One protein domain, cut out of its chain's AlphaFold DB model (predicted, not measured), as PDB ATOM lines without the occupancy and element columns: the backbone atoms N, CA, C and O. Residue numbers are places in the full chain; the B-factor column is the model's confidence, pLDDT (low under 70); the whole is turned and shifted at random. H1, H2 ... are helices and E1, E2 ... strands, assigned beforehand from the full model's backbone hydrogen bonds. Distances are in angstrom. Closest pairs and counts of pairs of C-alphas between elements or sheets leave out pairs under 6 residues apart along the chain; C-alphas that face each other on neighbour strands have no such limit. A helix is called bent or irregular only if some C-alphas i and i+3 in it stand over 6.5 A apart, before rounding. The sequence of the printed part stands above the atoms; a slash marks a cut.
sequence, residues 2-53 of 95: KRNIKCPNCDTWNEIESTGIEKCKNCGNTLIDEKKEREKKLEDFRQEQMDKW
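AT A GLANCE: This is residues 2 to 53 of the 95 residues of an uncharacterized protein of Marivirga lumbricoides (UniProt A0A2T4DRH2). A small compact head, made of the two-stranded hairpin E1 and E2 with the looping residues 18 to 33 beside it, has one long helix, H1, sticking out of it like a handle with residues 37 to 53 free. The printed part has 52 residues, with two named strands and then one named helix along the chain, E1, E2, H1. The sheet has the order E1 - E2 and is antiparallel, and the class is mixed, helices and strands. The whole is only just loose, close to extended, with a radius of gyration of the C-alphas of 14.4 A, and it is a rod spanning 45 by 21 by 12 A, its length made by the free helix.

HOW THE PARTS SIT: E1, residues 2 to 6, and E2, residues 13 to 17, are antiparallel neighbours and form a hairpin, with 145 degrees between their directions. The C-alphas of Asn 4 and Glu 15, which face each other, are 4.5 A apart. N 3 and O 16 are within hydrogen-bond range at 2.9 A, as are N 14 and O 5 at 2.9 A. H1, residues 34 to 51, is apart from E1. In H1 every O i to N i+4 pair is within hydrogen-bond range.

IN THESE COORDINATES: E1 begins at C-alpha 2, (278.487, 355.065, 157.115), and measures 13.4 A from first to last C-alpha. E2 measures 13.1 A and ends at C-alpha 17, (280.111, 359.288, 158.640). H1 measures 25.5 A and ends at C-alpha 51, (290.067, 365.043, 192.598); it is not bent.

THE WHOLE: The two C-alphas farthest apart, those of Asn 26 and Trp 53, are 45.8 A apart. Without residues 37 to 53, which stand free, the body spans 21 by 16 by 12 A. The link from E1 to E2 is short, and the link from E2 to H1 is long, with 16 residues. The printed part has no cut. The mean pLDDT of the printed part is 76.0, and residues 18 to 21, 32 to 35 and 50 to 51 are under 70.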
ATOM      1  N   LYS A   2     279.770 354.364 156.953       72.69
ATOM      2  CA  LYS A   2     278.487 355.065 157.115       72.69
ATOM      3  C   LYS A   2     277.640 354.355 158.172       72.69
ATOM      4  O   LYS A   2     277.577 353.125 158.166       72.69
ATOM      5  N   ARG A   3     277.028 355.102 159.093       77.12
ATOM      6  CA  ARG A   3     276.096 354.570 160.101       77.12
ATOM      7  C   ARG A   3     274.837 355.422 160.159       77.12
ATOM      8  O   ARG A   3     274.899 356.635 159.999       77.12
ATOM      9  N   ASN A   4     273.708 354.786 160.442       78.69
ATOM     10  CA  ASN A   4     272.448 355.489 160.646       78.69
ATOM     11  C   ASN A   4     272.288 355.813 162.132       78.69
ATOM     12  O   ASN A   4     272.340 354.912 162.969       78.69
ATOM     13  N   ILE A   5     272.093 357.091 162.453       78.50
ATOM     14  CA  ILE A   5     271.788 357.557 163.807       78.50
ATOM     15  C   ILE A   5     270.441 358.278 163.801       78.50
ATOM     16  O   ILE A   5     270.118 359.037 162.880       78.50
ATOM     17  N   LYS A   6     269.629 358.024 164.826       82.62
ATOM     18  CA  LYS A   6     268.373 358.740 165.030       82.62
ATOM     19  C   LYS A   6     268.674 360.074 165.707       82.62
ATOM     20  O   LYS A   6     269.382 360.110 166.709       82.62
ATOM     21  N   CYS A   7     268.156 361.174 165.168       80.62
ATOM     22  CA  CYS A   7     268.317 362.478 165.801       80.62
ATOM     23  C   CYS A   7     267.491 362.534 167.102       80.62
ATOM     24  O   CYS A   7     266.278 362.339 167.025       80.62
ATOM     25  N   PRO A   8     268.083 362.872 168.262       77.62
ATOM     26  CA  PRO A   8     267.355 362.941 169.534       77.62
ATOM     27  C   PRO A   8     266.347 364.100 169.605       77.62
ATOM     28  O   PRO A   8     265.531 364.136 170.515       77.62
ATOM     29  N   ASN A   9     266.406 365.055 168.668       79.75
ATOM     30  CA  ASN A   9     265.551 366.243 168.684       79.75
ATOM     31  C   ASN A   9     264.360 366.181 167.713       79.75
ATOM     32  O   ASN A   9     263.336 366.801 167.966       79.75
ATOM     33  N   CYS A  10     264.494 365.500 166.571       82.19
ATOM     34  CA  CYS A  10     263.433 365.435 165.555       82.19
ATOM     35  C   CYS A  10     263.082 364.011 165.117       82.19
ATOM     36  O   CYS A  10     262.365 363.842 164.135       82.19
ATOM     37  N   ASP A  11     263.646 362.998 165.780       81.19
ATOM     38  CA  ASP A  11     263.405 361.571 165.549       81.19
ATOM     39  C   ASP A  11     263.665 361.047 164.125       81.19
ATOM     40  O   ASP A  11     263.438 359.869 163.840       81.19
ATOM     41  N   THR A  12     264.207 361.874 163.231       83.31
ATOM     42  CA  THR A  12     264.589 361.446 161.881       83.31
ATOM     43  C   THR A  12     265.892 360.656 161.880       83.31
ATOM     44  O   THR A  12     266.849 360.979 162.591       83.31
ATOM     45  N   TRP A  13     265.943 359.629 161.036       83.06
ATOM     46  CA  TRP A  13     267.157 358.872 160.762       83.06
ATOM     47  C   TRP A  13     268.058 359.651 159.807       83.06
ATOM     48  O   TRP A  13     267.611 360.102 158.755       83.06
ATOM     49  N   ASN A  14     269.325 359.815 160.183       80.38
ATOM     50  CA  ASN A  14     270.335 360.477 159.367       80.38
ATOM     51  C   ASN A  14     271.501 359.507 159.142       80.38
ATOM     52  O   ASN A  14     271.942 358.832 160.075       80.38
ATOM     53  N   GLU A  15     271.978 359.434 157.902       82.88
ATOM     54  CA  GLU A  15     273.191 358.699 157.545       82.88
ATOM     55  C   GLU A  15     274.389 359.612 157.816       82.88
ATOM     56  O   GLU A  15     274.508 360.653 157.169       82.88
ATOM     57  N   ILE A  16     275.221 359.235 158.789       75.44
ATOM     58  CA  ILE A  16     276.416 359.981 159.198       75.44
ATOM     59  C   ILE A  16     277.686 359.175 158.937       75.44
ATOM     60  O   ILE A  16     277.696 357.936 158.998       75.44
ATOM     61  N   GLU A  17     278.784 359.872 158.686       71.56
ATOM     62  CA  GLU A  17     280.111 359.288 158.640       71.56
ATOM     63  C   GLU A  17     280.690 359.168 160.059       71.56
ATOM     64  O   GLU A  17     280.587 360.067 160.887       71.56
ATOM     65  N   SER A  18     281.308 358.025 160.359       61.88
ATOM     66  CA  SER A  18     281.828 357.634 161.683       61.88
ATOM     67  C   SER A  18     282.896 358.555 162.312       61.88
ATOM     68  O   SER A  18     283.482 358.195 163.329       61.88
ATOM     69  N   THR A  19     283.221 359.682 161.685       55.81
ATOM     70  CA  THR A  19     284.416 360.494 161.964       55.81
ATOM     71  C   THR A  19     284.144 362.001 161.907       55.81
ATOM     72  O   THR A  19     285.042 362.773 161.580       55.81
ATOM     73  N   GLY A  20     282.931 362.453 162.237       60.41
ATOM     74  CA  GLY A  20     282.617 363.879 162.180       60.41
ATOM     75  C   GLY A  20     281.409 364.311 163.002       60.41
ATOM     76  O   GLY A  20     280.478 363.551 163.248       60.41
ATOM     77  N   ILE A  21     281.431 365.580 163.413       61.06
ATOM     78  CA  ILE A  21     280.280 366.263 164.004       61.06
ATOM     79  C   ILE A  21     279.363 366.681 162.851       61.06
ATOM     80  O   ILE A  21     279.553 367.739 162.251       61.06
ATOM     81  N   GLU A  22     278.382 365.846 162.519       70.62
ATOM     82  CA  GLU A  22     277.414 366.149 161.464       70.62
ATOM     83  C   GLU A  22     276.165 366.845 162.015       70.62
ATOM     84  O   GLU A  22     275.727 366.605 163.139       70.62
ATOM     85  N   LYS A  23     275.573 367.737 161.217       78.69
ATOM     86  CA  LYS A  23     274.278 368.354 161.527       78.69
ATOM     87  C   LYS A  23     273.158 367.511 160.927       78.69
ATOM     88  O   LYS A  23     273.274 367.010 159.813       78.69
ATOM     89  N   CYS A  24     272.049 367.394 161.645       80.31
ATOM     90  CA  CYS A  24     270.851 366.740 161.146       80.31
ATOM     91  C   CYS A  24     270.320 367.473 159.907       80.31
ATOM     92  O   CYS A  24     270.133 368.690 159.943       80.31
ATOM     93  N   LYS A  25     270.006 366.733 158.838       80.12
ATOM     94  CA  LYS A  25     269.479 367.307 157.588       80.12
ATOM     95  C   LYS A  25     268.077 367.903 157.743       80.12
ATOM     96  O   LYS A  25     267.698 368.754 156.953       80.12
ATOM     97  N   ASN A  26     267.324 367.459 158.752       81.69
ATOM     98  CA  ASN A  26     265.950 367.896 158.987       81.69
ATOM     99  C   ASN A  26     265.858 369.074 159.971       81.69
ATOM    100  O   ASN A  26     265.181 370.055 159.697       81.69
ATOM    101  N   CYS A  27     266.541 368.996 161.121       80.19
ATOM    102  CA  CYS A  27     266.430 370.018 162.172       80.19
ATOM    103  C   CYS A  27     267.675 370.900 162.341       80.19
ATOM    104  O   CYS A  27     267.659 371.811 163.161       80.19
ATOM    105  N   GLY A  28     268.770 370.625 161.626       75.38
ATOM    106  CA  GLY A  28     270.012 371.403 161.702       75.38
ATOM    107  C   GLY A  28     270.814 371.237 162.999       75.38
ATOM    108  O   GLY A  28     271.939 371.734 163.074       75.38
ATOM    109  N   ASN A  29     270.283 370.525 163.998       76.56
ATOM    110  CA  ASN A  29     270.983 370.276 165.254       76.56
ATOM    111  C   ASN A  29     272.150 369.313 165.073       76.56
ATOM    112  O   ASN A  29     272.100 368.386 164.264       76.56
ATOM    113  N   THR A  30     273.196 369.532 165.864       75.06
ATOM    114  CA  THR A  30     274.357 368.653 165.916       75.06
ATOM    115  C   THR A  30     273.934 367.249 166.333       75.06
ATOM    116  O   THR A  30     273.367 367.053 167.407       75.06
ATOM    117  N   LEU A  31     274.212 366.269 165.477       73.38
ATOM    118  CA  LEU A  31     274.096 364.863 165.817       73.38
ATOM    119  C   LEU A  31     275.235 364.566 166.792       73.38
ATOM    120  O   LEU A  31     276.412 364.647 166.443       73.38
ATOM    121  N   ILE A  32     274.871 364.345 168.053       64.69
ATOM    122  CA  ILE A  32     275.825 364.039 169.114       64.69
ATOM    123  C   ILE A  32     276.438 362.684 168.772       64.69
ATOM    124  O   ILE A  32     275.738 361.676 168.704       64.69
ATOM    125  N   ASP A  33     277.745 362.670 168.523       68.25
ATOM    126  CA  ASP A  33     278.483 361.424 168.404       68.25
ATOM    127  C   ASP A  33     278.512 360.762 169.790       68.25
ATOM    128  O   ASP A  33     279.158 361.258 170.716       68.25
ATOM    129  N   GLU A  34     277.804 359.640 169.944       67.50
ATOM    130  CA  GLU A  34     277.818 358.810 171.158       67.50
ATOM    131  C   GLU A  34     279.244 358.464 171.610       67.50
ATOM    132  O   GLU A  34     279.483 358.162 172.782       67.50
ATOM    133  N   LYS A  35     280.212 358.451 170.686       67.00
ATOM    134  CA  LYS A  35     281.622 358.261 171.009       67.00
ATOM    135  C   LYS A  35     282.181 359.458 171.775       67.00
ATOM    136  O   LYS A  35     282.786 359.253 172.821       67.00
ATOM    137  N   LYS A  36     281.896 360.683 171.330       70.31
ATOM    138  CA  LYS A  36     282.332 361.916 172.001       70.31
ATOM    139  C   LYS A  36     281.691 362.074 173.379       70.31
ATOM    140  O   LYS A  36     282.342 362.523 174.315       70.31
ATOM    141  N   GLU A  37     280.429 361.677 173.530       75.50
ATOM    142  CA  GLU A  37     279.764 361.697 174.838       75.50
ATOM    143  C   GLU A  37     280.347 360.644 175.794       75.50
ATOM    144  O   GLU A  37     280.533 360.918 176.979       75.50
ATOM    145  N   ARG A  38     280.693 359.453 175.284       76.69
ATOM    146  CA  ARG A  38     281.407 358.429 176.065       76.69
ATOM    147  C   ARG A  38     282.808 358.872 176.464       76.69
ATOM    148  O   ARG A  38     283.182 358.661 177.611       76.69
ATOM    149  N   GLU A  39     283.556 359.479 175.549       81.88
ATOM    150  CA  GLU A  39     284.885 360.034 175.823       81.88
ATOM    151  C   GLU A  39     284.802 361.112 176.903       81.88
ATOM    152  O   GLU A  39     285.517 361.020 177.896       81.88
ATOM    153  N   LYS A  40     283.840 362.035 176.793       82.06
ATOM    154  CA  LYS A  40     283.608 363.066 177.806       82.06
ATOM    155  C   LYS A  40     283.251 362.475 179.173       82.06
ATOM    156  O   LYS A  40     283.844 362.856 180.170       82.06
ATOM    157  N   LYS A  41     282.351 361.485 179.225       82.94
ATOM    158  CA  LYS A  41     282.031 360.782 180.481       82.94
ATOM    159  C   LYS A  41     283.261 360.100 181.078       82.94
ATOM    160  O   LYS A  41     283.422 360.117 182.290       82.94
ATOM    161  N   LEU A  42     284.125 359.506 180.252       83.81
ATOM    162  CA  LEU A  42     285.382 358.912 180.718       83.81
ATOM    163  C   LEU A  42     286.351 359.962 181.273       83.81
ATOM    164  O   LEU A  42     287.035 359.688 182.257       83.81
ATOM    165  N   GLU A  43     286.434 361.129 180.638       83.94
ATOM    166  CA  GLU A  43     287.256 362.252 181.093       83.94
ATOM    167  C   GLU A  43     286.742 362.821 182.416       83.94
ATOM    168  O   GLU A  43     287.530 362.939 183.351       83.94
ATOM    169  N   ASP A  44     285.434 363.066 182.523       84.00
ATOM    170  CA  ASP A  44     284.779 363.548 183.742       84.00
ATOM    171  C   ASP A  44     284.986 362.541 184.891       84.00
ATOM    172  O   ASP A  44     285.438 362.908 185.974       84.00
ATOM    173  N   PHE A  45     284.789 361.239 184.635       81.75
ATOM    174  CA  PHE A  45     285.091 360.189 185.614       81.75
ATOM    175  C   PHE A  45     286.564 360.192 186.026       81.75
ATOM    176  O   PHE A  45     286.872 360.041 187.206       81.75
ATOM    177  N   ARG A  46     287.495 360.340 185.077       79.44
ATOM    178  CA  ARG A  46     288.929 360.379 185.387       79.44
ATOM    179  C   ARG A  46     289.264 361.591 186.251       79.44
ATOM    180  O   ARG A  46     290.027 361.433 187.197       79.44
ATOM    181  N   GLN A  47     288.705 362.760 185.949       80.25
ATOM    182  CA  GLN A  47     288.899 363.968 186.748       80.25
ATOM    183  C   GLN A  47     288.341 363.793 188.159       80.25
ATOM    184  O   GLN A  47     289.086 363.978 189.111       80.25
ATOM    185  N   GLU A  48     287.115 363.291 188.319       79.56
ATOM    186  CA  GLU A  48     286.547 363.032 189.649       79.56
ATOM    187  C   GLU A  48     287.373 362.035 190.476       79.56
ATOM    188  O   GLU A  48     287.483 362.169 191.696       79.56
ATOM    189  N   GLN A  49     287.930 361.000 189.836       76.38
ATOM    190  CA  GLN A  49     288.811 360.043 190.509       76.38
ATOM    191  C   GLN A  49     290.123 360.698 190.949       76.38
ATOM    192  O   GLN A  49     290.616 360.400 192.037       76.38
ATOM    193  N   MET A  50     290.674 361.589 190.124       69.69
ATOM    194  CA  MET A  50     291.866 362.362 190.463       69.69
ATOM    195  C   MET A  50     291.556 363.341 191.599       69.69
ATOM    196  O   MET A  50     292.285 363.353 192.581       69.69
ATOM    197  N   ASP A  51     290.445 364.070 191.561       68.88
ATOM    198  CA  ASP A  51     290.067 365.043 192.598       68.88
ATOM    199  C   ASP A  51     289.768 364.380 193.952       68.88
ATOM    200  O   ASP A  51     290.072 364.930 195.008       68.88
ATOM    201  N   LYS A  52     289.222 363.156 193.945       74.25
ATOM    202  CA  LYS A  52     289.004 362.364 195.169       74.25
ATOM    203  C   LYS A  52     290.284 361.772 195.757       74.25
ATOM    204  O   LYS A  52     290.246 361.254 196.877       74.25
ATOM    205  N   TRP A  53     291.405 361.792 195.037       76.06
ATOM    206  CA  TRP A  53     292.652 361.238 195.548       76.06
ATOM    207  C   TRP A  53     293.213 362.107 196.679       76.06
ATOM    208  O   TRP A  53     293.385 363.316 196.549       76.06
TER     209      TRP A  53